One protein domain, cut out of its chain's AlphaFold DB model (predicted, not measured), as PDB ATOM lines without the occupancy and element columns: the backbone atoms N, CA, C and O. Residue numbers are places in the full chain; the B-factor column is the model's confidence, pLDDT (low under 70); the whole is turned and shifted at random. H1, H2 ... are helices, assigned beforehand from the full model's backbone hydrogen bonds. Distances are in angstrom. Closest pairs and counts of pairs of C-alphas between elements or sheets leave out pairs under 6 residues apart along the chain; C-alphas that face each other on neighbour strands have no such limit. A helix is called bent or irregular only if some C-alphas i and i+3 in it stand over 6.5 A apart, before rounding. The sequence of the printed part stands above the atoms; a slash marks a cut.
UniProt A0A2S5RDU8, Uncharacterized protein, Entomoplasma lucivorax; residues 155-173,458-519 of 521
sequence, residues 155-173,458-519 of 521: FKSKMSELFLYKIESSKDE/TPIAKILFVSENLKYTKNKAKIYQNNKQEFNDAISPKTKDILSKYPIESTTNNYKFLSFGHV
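Overview. This is residues 155 to 173 and 458 to 519 of the 521 residues of an uncharacterized protein of Entomoplasma lucivorax (UniProt A0A2S5RDU8). A long helix bent in two, H2, makes the spine of an elongated domain, with helices packed at both ends: H1 and H5 lie on its first arm H2a, while H4 crosses its second arm H2b. The short helix H3 makes the turn between H2b and H4, and residues 502 to 510 lead from H4 back to H5. The printed part has 81 residues and five named helices, H1, H2, H3, H4 and H5 in chain order, with no named strand, and its class is all helix. It is only just loose, close to compact, with a radius of gyration of the C-alphas of 14.5 A and spans of 47 by 26 by 19 A.

Arrangement. H2, residues 458 to 482, is the hub, touching three other helices. By its hydrogen bonds it was assigned as one helix, but it is bent: C-alphas 471 and 474 are 7.7 A apart, and its arms H2a, residues 458 to 471, and H2b, residues 474 to 482, stand at a steep tilt of 63 degrees. H5, residues 511 to 519, touches H2a at a steep tilt of 41 degrees, opposite ways; their closest C-alphas, of Ser 467 and Leu 514, are 5.2 A apart. H1, residues 155 to 168, touches H2a at residues 459 to 463 alone, at a steep tilt of 53 degrees, the same way; the closest C-alphas, of Ser 160 and Pro 459, are 6.3 A apart. H1 and H5 are close but not clearly touching, with the C-alphas of Phe 163 and Phe 513 closest at 7.9 A. H4, residues 493 to 501, touches H2b about perpendicular, at 85 degrees; the C-alphas of Ala 477 and Leu 499 are closest, at 4.6 A. H3, residues 484 to 487, is close to H2b but not clearly touching it; the closest C-alphas, of Tyr 480 and Phe 487, are 6.7 A apart. H4 is apart from H1, H2a and H5. Every O i to N i+4 pair is within hydrogen-bond range in H1, H2a, H2b and H4, and 4 of 5 are in H5; H3 is too short for such a pair, and its one O i to N i+3 pair is not within range.

Along the chain. H2a begins at C-alpha 458, (93.604, -1.266, 49.421), and is 20.4 A long; H2b is 12.2 A. H1 begins at C-alpha 155, (101.745, 5.040, 37.571), and is 20.0 A long. H5 ends at C-alpha 519, (102.344, -7.155, 37.802).

Size, cuts and confidence. The two C-alphas farthest apart, of Phe 155 and Gln 485, are 47.4 A apart. Residues 174 to 457 are not printed, and C-alphas 173 and 458 are 21.9 A apart across this cut. Of the links that are printed whole, H2 to H3 and H3 to H4 are tight, and H4 to H5 is short. Mean pLDDT of the printed part is 85.2; residues 506 to 508 are under 70.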
ATOM      1  N   PHE A 155     102.158   5.829  38.727       89.44
ATOM      2  CA  PHE A 155     101.745   5.040  37.571       89.44
ATOM      3  C   PHE A 155     101.226   3.651  37.965       89.44
ATOM      4  O   PHE A 155     100.181   3.231  37.473       89.44
ATOM      5  N   LYS A 156     101.868   2.980  38.934       87.31
ATOM      6  CA  LYS A 156     101.371   1.709  39.492       87.31
ATOM      7  C   LYS A 156      99.957   1.877  40.066       87.31
ATOM      8  O   LYS A 156      99.103   1.034  39.807       87.31
ATOM      9  N   SER A 157      99.675   2.979  40.765       87.00
ATOM     10  CA  SER A 157      98.321   3.289  41.249       87.00
ATOM     11  C   SER A 157      97.321   3.479  40.103       87.00
ATOM     12  O   SER A 157      96.274   2.838  40.112       87.00
ATOM     13  N   LYS A 158      97.667   4.257  39.068       90.69
ATOM     14  CA  LYS A 158      96.804   4.460  37.888       90.69
ATOM     15  C   LYS A 158      96.464   3.139  37.181       90.69
ATOM     16  O   LYS A 158      95.316   2.898  36.824       90.69
ATOM     17  N   MET A 159      97.450   2.254  37.027       92.44
ATOM     18  CA  MET A 159      97.245   0.918  36.459       92.44
ATOM     19  C   MET A 159      96.377   0.027  37.360       92.44
ATOM     20  O   MET A 159      95.574  -0.759  36.862       92.44
ATOM     21  N   SER A 160      96.512   0.161  38.685       91.12
ATOM     22  CA  SER A 160      95.688  -0.577  39.647       91.12
ATOM     23  C   SER A 160      94.216  -0.145  39.605       91.12
ATOM     24  O   SER A 160      93.315  -0.981  39.627       91.12
ATOM     25  N   GLU A 161      93.959   1.155  39.464       91.94
ATOM     26  CA  GLU A 161      92.610   1.705  39.317       91.94
ATOM     27  C   GLU A 161      91.962   1.235  38.014       91.94
ATOM     28  O   GLU A 161      90.814   0.792  38.031       91.94
ATOM     29  N   LEU A 162      92.716   1.241  36.907       92.38
ATOM     30  CA  LEU A 162      92.256   0.705  35.627       92.38
ATOM     31  C   LEU A 162      91.854  -0.770  35.747       92.38
ATOM     32  O   LEU A 162      90.759  -1.137  35.328       92.38
ATOM     33  N   PHE A 163      92.699  -1.610  36.355       92.38
ATOM     34  CA  PHE A 163      92.392  -3.027  36.568       92.38
ATOM     35  C   PHE A 163      91.058  -3.215  37.299       92.38
ATOM     36  O   PHE A 163      90.188  -3.958  36.842       92.38
ATOM     37  N   LEU A 164      90.892  -2.531  38.434       91.19
ATOM     38  CA  LEU A 164      89.696  -2.659  39.264       91.19
ATOM     39  C   LEU A 164      88.453  -2.147  38.542       91.19
ATOM     40  O   LEU A 164      87.432  -2.831  38.549       91.19
ATOM     41  N   TYR A 165      88.566  -1.014  37.849       91.81
ATOM     42  CA  TYR A 165      87.494  -0.480  37.016       91.81
ATOM     43  C   TYR A 165      87.050  -1.487  35.944       91.81
ATOM     44  O   TYR A 165      85.852  -1.712  35.761       91.81
ATOM     45  N   LYS A 166      87.996  -2.150  35.267       90.88
ATOM     46  CA  LYS A 166      87.696  -3.173  34.250       90.88
ATOM     47  C   LYS A 166      87.035  -4.416  34.827       90.88
ATOM     48  O   LYS A 166      86.157  -4.987  34.190       90.88
ATOM     49  N   ILE A 167      87.419  -4.828  36.031       88.69
ATOM     50  CA  ILE A 167      86.762  -5.936  36.729       88.69
ATOM     51  C   ILE A 167      85.335  -5.566  37.135       88.69
ATOM     52  O   ILE A 167      84.419  -6.354  36.917       88.69
ATOM     53  N   GLU A 168      85.135  -4.380  37.705       85.44
ATOM     54  CA  GLU A 168      83.827  -3.922  38.193       85.44
ATOM     55  C   GLU A 168      82.829  -3.665  37.057       85.44
ATOM     56  O   GLU A 168      81.641  -3.939  37.213       85.44
ATOM     57  N   SER A 169      83.312  -3.196  35.906       86.25
ATOM     58  CA  SER A 169      82.508  -2.989  34.693       86.25
ATOM     59  C   SER A 169      82.369  -4.236  33.811       86.25
ATOM     60  O   SER A 169      81.610  -4.222  32.839       86.25
ATOM     61  N   SER A 170      83.072  -5.328  34.132       84.38
ATOM     62  CA  SER A 170      82.994  -6.575  33.370       84.38
ATOM     63  C   SER A 170      81.608  -7.207  33.485       84.38
ATOM     64  O   SER A 170      80.998  -7.167  34.547       84.38
ATOM     65  N   LYS A 171      81.133  -7.861  32.418       82.50
ATOM     66  CA  LYS A 171      79.927  -8.711  32.450       82.50
ATOM     67  C   LYS A 171      80.185 -10.114  33.020       82.50
ATOM     68  O   LYS A 171      79.264 -10.915  33.088       82.50
ATOM     69  N   ASP A 172      81.429 -10.428  33.379       85.50
ATOM     70  CA  ASP A 172      81.795 -11.722  33.954       85.50
ATOM     71  C   ASP A 172      81.351 -11.806  35.423       85.50
ATOM     72  O   ASP A 172      81.853 -11.079  36.287       85.50
ATOM     73  N   GLU A 173      80.421 -12.719  35.699       86.56
ATOM     74  CA  GLU A 173      79.877 -12.960  37.033       86.56
ATOM     75  C   GLU A 173      80.961 -13.325  38.054       86.56
ATOM     76  O   GLU A 173      80.875 -12.891  39.202       86.56
ATOM     77  N   THR A 458      94.885  -0.560  49.598       83.75
ATOM     78  CA  THR A 458      93.604  -1.266  49.421       83.75
ATOM     79  C   THR A 458      93.356  -1.688  47.965       83.75
ATOM     80  O   THR A 458      92.980  -2.843  47.763       83.75
ATOM     81  N   PRO A 459      93.625  -0.840  46.945       86.50
ATOM     82  CA  PRO A 459      93.503  -1.250  45.549       86.50
ATOM     83  C   PRO A 459      94.402  -2.434  45.187       86.50
ATOM     84  O   PRO A 459      93.921  -3.415  44.633       86.50
ATOM     85  N   ILE A 460      95.687  -2.394  45.561       86.00
ATOM     86  CA  ILE A 460      96.627  -3.485  45.275       86.00
ATOM     87  C   ILE A 460      96.174  -4.771  45.972       86.00
ATOM     88  O   ILE A 460      96.101  -5.815  45.336       86.00
ATOM     89  N   ALA A 461      95.807  -4.701  47.253       85.12
ATOM     90  CA  ALA A 461      95.325  -5.867  47.987       85.12
ATOM     91  C   ALA A 461      94.070  -6.488  47.339       85.12
ATOM     92  O   ALA A 461      93.965  -7.713  47.257       85.12
ATOM     93  N   LYS A 462      93.154  -5.658  46.815       88.94
ATOM     94  CA  LYS A 462      91.970  -6.113  46.072       88.94
ATOM     95  C   LYS A 462      92.346  -6.810  44.766       88.94
ATOM     96  O   LYS A 462      91.799  -7.869  44.477       88.94
ATOM     97  N   ILE A 463      93.296  -6.267  44.005       89.69
ATOM     98  CA  ILE A 463      93.780  -6.877  42.755       89.69
ATOM     99  C   ILE A 463      94.363  -8.262  43.007       89.69
ATOM    100  O   ILE A 463      93.985  -9.211  42.322       89.69
ATOM    101  N   LEU A 464      95.239  -8.381  44.006       85.75
ATOM    102  CA  LEU A 464      95.860  -9.652  44.376       85.75
ATOM    103  C   LEU A 464      94.809 -10.675  44.801       85.75
ATOM    104  O   LEU A 464      94.805 -11.804  44.314       85.75
ATOM    105  N   PHE A 465      93.868 -10.254  45.650       87.25
ATOM    106  CA  PHE A 465      92.755 -11.095  46.074       87.25
ATOM    107  C   PHE A 465      91.946 -11.611  44.879       87.25
ATOM    108  O   PHE A 465      91.680 -12.809  44.787       87.25
ATOM    109  N   VAL A 466      91.553 -10.729  43.956       88.75
ATOM    110  CA  VAL A 466      90.746 -11.126  42.798       88.75
ATOM    111  C   VAL A 466      91.544 -12.044  41.868       88.75
ATOM    112  O   VAL A 466      91.024 -13.079  41.464       88.75
ATOM    113  N   SER A 467      92.805 -11.722  41.581       87.69
ATOM    114  CA  SER A 467      93.653 -12.494  40.660       87.69
ATOM    115  C   SER A 467      93.909 -13.917  41.166       87.69
ATOM    116  O   SER A 467      93.679 -14.881  40.438       87.69
ATOM    117  N   GLU A 468      94.277 -14.077  42.439       84.62
ATOM    118  CA  GLU A 468      94.470 -15.398  43.055       84.62
ATOM    119  C   GLU A 468      93.189 -16.247  43.025       84.62
ATOM    120  O   GLU A 468      93.213 -17.447  42.730       84.62
ATOM    121  N   ASN A 469      92.036 -15.627  43.290       85.62
ATOM    122  CA  ASN A 469      90.773 -16.356  43.345       85.62
ATOM    123  C   ASN A 469      90.206 -16.691  41.957       85.62
ATOM    124  O   ASN A 469      89.623 -17.764  41.797       85.62
ATOM    125  N   LEU A 470      90.435 -15.851  40.943       85.50
ATOM    126  CA  LEU A 470      90.076 -16.160  39.552       85.50
ATOM    127  C   LEU A 470      90.800 -17.414  39.032       85.50
ATOM    128  O   LEU A 470      90.284 -18.106  38.158       85.50
ATOM    129  N   LYS A 471      91.986 -17.731  39.568       81.31
ATOM    130  CA  LYS A 471      92.808 -18.860  39.112       81.31
ATOM    131  C   LYS A 471      92.307 -20.220  39.604       81.31
ATOM    132  O   LYS A 471      92.378 -21.203  38.870       81.31
ATOM    133  N   TYR A 472      91.826 -20.299  40.849       77.25
ATOM    134  CA  TYR A 472      91.605 -21.587  41.526       77.25
ATOM    135  C   TYR A 472      90.218 -21.768  42.152       77.25
ATOM    136  O   TYR A 472      89.826 -22.907  42.432       77.25
ATOM    137  N   THR A 473      89.472 -20.693  42.415       84.38
ATOM    138  CA  THR A 473      88.295 -20.763  43.297       84.38
ATOM    139  C   THR A 473      87.098 -21.424  42.631       84.38
ATOM    140  O   THR A 473      86.369 -22.149  43.304       84.38
ATOM    141  N   LYS A 474      86.952 -21.315  41.309       86.12
ATOM    142  CA  LYS A 474      85.880 -21.981  40.561       86.12
ATOM    143  C   LYS A 474      85.843 -23.497  40.756       86.12
ATOM    144  O   LYS A 474      84.800 -24.056  41.089       86.12
ATOM    145  N   ASN A 475      86.981 -24.174  40.587       85.62
ATOM    146  CA  ASN A 475      87.054 -25.629  40.754       85.62
ATOM    147  C   ASN A 475      86.761 -26.030  42.203       85.62
ATOM    148  O   ASN A 475      86.023 -26.984  42.442       85.62
ATOM    149  N   LYS A 476      87.279 -25.261  43.170       87.88
ATOM    150  CA  LYS A 476      86.991 -25.463  44.597       87.88
ATOM    151  C   LYS A 476      85.501 -25.288  44.899       87.88
ATOM    152  O   LYS A 476      84.930 -26.105  45.613       87.88
ATOM    153  N   ALA A 477      84.867 -24.268  44.326       88.56
ATOM    154  CA  ALA A 477      83.443 -24.007  44.483       88.56
ATOM    155  C   ALA A 477      82.588 -25.112  43.862       88.56
ATOM    156  O   ALA A 477      81.674 -25.596  44.516       88.56
ATOM    157  N   LYS A 478      82.927 -25.582  42.656       89.19
ATOM    158  CA  LYS A 478      82.230 -26.696  42.001       89.19
ATOM    159  C   LYS A 478      82.288 -27.977  42.838       89.19
ATOM    160  O   LYS A 478      81.263 -28.615  43.050       89.19
ATOM    161  N   ILE A 479      83.467 -28.329  43.359       88.75
ATOM    162  CA  ILE A 479      83.633 -29.493  44.246       88.75
ATOM    163  C   ILE A 479      82.806 -29.316  45.523       88.75
ATOM    164  O   ILE A 479      82.085 -30.232  45.913       88.75
ATOM    165  N   TYR A 480      82.884 -28.144  46.152       89.12
ATOM    166  CA  TYR A 480      82.155 -27.860  47.384       89.12
ATOM    167  C   TYR A 480      80.632 -27.894  47.187       89.12
ATOM    168  O   TYR A 480      79.930 -28.502  47.988       89.12
ATOM    169  N   GLN A 481      80.112 -27.273  46.126       89.38
ATOM    170  CA  GLN A 481      78.675 -27.233  45.841       89.38
ATOM    171  C   GLN A 481      78.124 -28.632  45.525       89.38
ATOM    172  O   GLN A 481      77.049 -28.974  46.014       89.38
ATOM    173  N   ASN A 482      78.888 -29.468  44.811       89.31
ATOM    174  CA  ASN A 482      78.492 -30.842  44.486       89.31
ATOM    175  C   ASN A 482      78.542 -31.802  45.687       89.31
ATOM    176  O   ASN A 482      77.795 -32.771  45.712       89.31
ATOM    177  N   ASN A 483      79.396 -31.534  46.680       87.88
ATOM    178  CA  ASN A 483      79.638 -32.424  47.825       87.88
ATOM    179  C   ASN A 483      79.384 -31.708  49.159       87.88
ATOM    180  O   ASN A 483      80.074 -31.927  50.155       87.88
ATOM    181  N   LYS A 484      78.407 -30.792  49.184       83.50
ATOM    182  CA  LYS A 484      78.204 -29.854  50.299       83.50
ATOM    183  C   LYS A 484      78.085 -30.550  51.655       83.50
ATOM    184  O   LYS A 484      78.575 -30.013  52.640       83.50
ATOM    185  N   GLN A 485      77.456 -31.725  51.700       81.88
ATOM    186  CA  GLN A 485      77.272 -32.507  52.926       81.88
ATOM    187  C   GLN A 485      78.595 -33.046  53.492       81.88
ATOM    188  O   GLN A 485      78.761 -33.065  54.705       81.88
ATOM    189  N   GLU A 486      79.557 -33.399  52.640       81.19
ATOM    190  CA  GLU A 486      80.847 -33.974  53.048       81.19
ATOM    191  C   GLU A 486      81.804 -32.915  53.607       81.19
ATOM    192  O   GLU A 486      82.580 -33.166  54.525       81.19
ATOM    193  N   PHE A 487      81.723 -31.691  53.082       79.81
ATOM    194  CA  PHE A 487      82.596 -30.585  53.481       79.81
ATOM    195  C   PHE A 487      81.987 -29.674  54.552       79.81
ATOM    196  O   PHE A 487      82.632 -28.711  54.989       79.81
ATOM    197  N   ASN A 488      80.749 -29.946  54.979       73.44
ATOM    198  CA  ASN A 488      80.009 -29.029  55.832       73.44
ATOM    199  C   ASN A 488      80.575 -28.917  57.252       73.44
ATOM    200  O   ASN A 488      80.270 -27.941  57.920       73.44
ATOM    201  N   ASP A 489      81.431 -29.828  57.700       79.69
ATOM    202  CA  ASP A 489      82.080 -29.727  59.017       79.69
ATOM    203  C   ASP A 489      83.578 -29.401  58.914       79.69
ATOM    204  O   ASP A 489      84.167 -28.861  59.847       79.69
ATOM    205  N   ALA A 490      84.189 -29.625  57.746       78.50
ATOM    206  CA  ALA A 490      85.627 -29.456  57.524       78.50
ATOM    207  C   ALA A 490      86.054 -28.016  57.172       78.50
ATOM    208  O   ALA A 490      87.239 -27.689  57.221       78.50
ATOM    209  N   ILE A 491      85.112 -27.152  56.775       82.12
ATOM    210  CA  ILE A 491      85.411 -25.819  56.225       82.12
ATOM    211  C   ILE A 491      84.868 -24.704  57.130       82.12
ATOM    212  O   ILE A 491      83.773 -24.801  57.687       82.12
ATOM    213  N   SER A 492      85.611 -23.597  57.252       83.31
ATOM    214  CA  SER A 492      85.176 -22.437  58.044       83.31
ATOM    215  C   SER A 492      83.854 -21.835  57.519       83.31
ATOM    216  O   SER A 492      83.642 -21.809  56.303       83.31
ATOM    217  N   PRO A 493      82.976 -21.285  58.385       82.88
ATOM    218  CA  PRO A 493      81.713 -20.670  57.958       82.88
ATOM    219  C   PRO A 493      81.881 -19.592  56.878       82.88
ATOM    220  O   PRO A 493      81.109 -19.534  55.923       82.88
ATOM    221  N   LYS A 494      82.937 -18.778  56.986       81.00
ATOM    222  CA  LYS A 494      83.258 -17.731  56.011       81.00
ATOM    223  C   LYS A 494      83.607 -18.320  54.644       81.00
ATOM    224  O   LYS A 494      83.086 -17.880  53.626       81.00
ATOM    225  N   THR A 495      84.469 -19.335  54.616       83.69
ATOM    226  CA  THR A 495      84.856 -20.012  53.371       83.69
ATOM    227  C   THR A 495      83.663 -20.729  52.737       83.69
ATOM    228  O   THR A 495      83.509 -20.680  51.522       83.69
ATOM    229  N   LYS A 496      82.780 -21.333  53.543       85.81
ATOM    230  CA  LYS A 496      81.530 -21.936  53.058       85.81
ATOM    231  C   LYS A 496      80.626 -20.923  52.373       85.81
ATOM    232  O   LYS A 496      80.127 -21.208  51.289       85.81
ATOM    233  N   ASP A 497      80.423 -19.758  52.989       85.56
ATOM    234  CA  ASP A 497      79.597 -18.691  52.417       85.56
ATOM    235  C   ASP A 497      80.119 -18.273  51.036       85.56
ATOM    236  O   ASP A 497      79.354 -18.229  50.071       85.56
ATOM    237  N   ILE A 498      81.438 -18.101  50.915       86.50
ATOM    238  CA  ILE A 498      82.090 -17.740  49.654       86.50
ATOM    239  C   ILE A 498      81.922 -18.843  48.600       86.50
ATOM    240  O   ILE A 498      81.438 -18.594  47.500       86.50
ATOM    241  N   LEU A 499      82.278 -20.089  48.923       88.56
ATOM    242  CA  LEU A 499      82.214 -21.188  47.953       88.56
ATOM    243  C   LEU A 499      80.775 -21.528  47.541       88.56
ATOM    244  O   LEU A 499      80.539 -21.904  46.396       88.56
ATOM    245  N   SER A 500      79.803 -21.373  48.446       86.94
ATOM    246  CA  SER A 500      78.389 -21.667  48.172       86.94
ATOM    247  C   SER A 500      77.728 -20.706  47.184       86.94
ATOM    248  O   SER A 500      76.757 -21.086  46.540       86.94
ATOM    249  N   LYS A 501      78.240 -19.475  47.082       88.06
ATOM    250  CA  LYS A 501      77.681 -18.400  46.249       88.06
ATOM    251  C   LYS A 501      78.529 -18.105  45.010       88.06
ATOM    252  O   LYS A 501      78.181 -17.211  44.245       88.06
ATOM    253  N   TYR A 502      79.648 -18.808  44.835       89.88
ATOM    254  CA  TYR A 502      80.558 -18.579  43.718       89.88
ATOM    255  C   TYR A 502      79.923 -19.050  42.391       89.88
ATOM    256  O   TYR A 502      79.444 -20.189  42.341       89.88
ATOM    257  N   PRO A 503      79.951 -18.239  41.315       87.81
ATOM    258  CA  PRO A 503      79.434 -18.632  40.003       87.81
ATOM    259  C   PRO A 503      80.270 -19.761  39.384       87.81
ATOM    260  O   PRO A 503      81.464 -19.597  39.137       87.81
ATOM    261  N   ILE A 504      79.664 -20.921  39.126       85.19
ATOM    262  CA  ILE A 504      80.372 -22.101  38.586       85.19
ATOM    263  C   ILE A 504      80.169 -22.315  37.078       85.19
ATOM    264  O   ILE A 504      80.900 -23.108  36.482       85.19
ATOM    265  N   GLU A 505      79.231 -21.597  36.455       76.00
ATOM    266  CA  GLU A 505      78.813 -21.802  35.056       76.00
ATOM    267  C   GLU A 505      79.503 -20.882  34.033       76.00
ATOM    268  O   GLU A 505      79.374 -21.103  32.832       76.00
ATOM    269  N   SER A 506      80.277 -19.879  34.472       67.25
ATOM    270  CA  SER A 506      80.981 -18.961  33.556       67.25
ATOM    271  C   SER A 506      81.902 -19.733  32.592       67.25
ATOM    272  O   SER A 506      82.478 -20.759  32.944       67.25
ATOM    273  N   THR A 507      82.071 -19.282  31.355       62.16
ATOM    274  CA  THR A 507      82.988 -19.908  30.373       62.16
ATOM    275  C   THR A 507      84.122 -18.968  29.964       62.16
ATOM    276  O   THR A 507      84.907 -19.274  29.068       62.16
ATOM    277  N   THR A 508      84.233 -17.822  30.637       69.00
ATOM    278  CA  THR A 508      85.099 -16.717  30.229       69.00
ATOM    279  C   THR A 508      86.573 -17.021  30.492       69.00
ATOM    280  O   THR A 508      86.963 -17.418  31.591       69.00
ATOM    281  N   ASN A 509      87.420 -16.791  29.486       71.38
ATOM    282  CA  ASN A 509      88.868 -16.866  29.648       71.38
ATOM    283  C   ASN A 509      89.384 -15.632  30.412       71.38
ATOM    284  O   ASN A 509      89.410 -14.524  29.880       71.38
ATOM    285  N   ASN A 510      89.825 -15.836  31.656       82.00
ATOM    286  CA  ASN A 510      90.315 -14.773  32.541       82.00
ATOM    287  C   ASN A 510      91.833 -14.584  32.529       82.00
ATOM    288  O   ASN A 510      92.356 -13.751  33.267       82.00
ATOM    289  N   TYR A 511      92.523 -15.294  31.638       84.50
ATOM    290  CA  TYR A 511      93.965 -15.247  31.429       84.50
ATOM    291  C   TYR A 511      94.566 -13.830  31.454       84.50
ATOM    292  O   TYR A 511      95.457 -13.581  32.255       84.50
ATOM    293  N   LYS A 512      94.053 -12.875  30.662       87.38
ATOM    294  CA  LYS A 512      94.635 -11.517  30.597       87.38
ATOM    295  C   LYS A 512      94.574 -10.789  31.948       87.38
ATOM    296  O   LYS A 512      95.527 -10.122  32.339       87.38
ATOM    297  N   PHE A 513      93.481 -10.959  32.695       88.31
ATOM    298  CA  PHE A 513      93.353 -10.402  34.046       88.31
ATOM    299  C   PHE A 513      94.291 -11.101  35.035       88.31
ATOM    300  O   PHE A 513      94.900 -10.428  35.856       88.31
ATOM    301  N   LEU A 514      94.450 -12.424  34.934       86.62
ATOM    302  CA  LEU A 514      95.394 -13.177  35.763       86.62
ATOM    303  C   LEU A 514      96.835 -12.718  35.512       86.62
ATOM    304  O   LEU A 514      97.521 -12.307  36.444       86.62
ATOM    305  N   SER A 515      97.267 -12.715  34.250       87.75
ATOM    306  CA  SER A 515      98.615 -12.309  33.858       87.75
ATOM    307  C   SER A 515      98.907 -10.872  34.269       87.75
ATOM    308  O   SER A 515      99.945 -10.605  34.868       87.75
ATOM    309  N   PHE A 516      97.988  -9.938  34.019       89.88
ATOM    310  CA  PHE A 516      98.208  -8.545  34.394       89.88
ATOM    311  C   PHE A 516      98.127  -8.310  35.914       89.88
ATOM    312  O   PHE A 516      98.850  -7.466  36.439       89.88
ATOM    313  N   GLY A 517      97.324  -9.090  36.646       88.25
ATOM    314  CA  GLY A 517      97.278  -9.069  38.111       88.25
ATOM    315  C   GLY A 517      98.643  -9.335  38.758       88.25
ATOM    316  O   GLY A 517      99.022  -8.626  39.689       88.25
ATOM    317  N   HIS A 518      99.430 -10.251  38.183       83.38
ATOM    318  CA  HIS A 518     100.782 -10.590  38.648       83.38
ATOM    319  C   HIS A 518     101.804  -9.445  38.545       83.38
ATOM    320  O   HIS A 518     102.871  -9.503  39.148       83.38
ATOM    321  N   VAL A 519     101.499  -8.364  37.819       85.12
ATOM    322  CA  VAL A 519     102.344  -7.155  37.802       85.12
ATOM    323  C   VAL A 519     102.382  -6.474  39.178       85.12
ATOM    324  O   VAL A 519     103.312  -5.722  39.496       85.12
TER     325      VAL A 519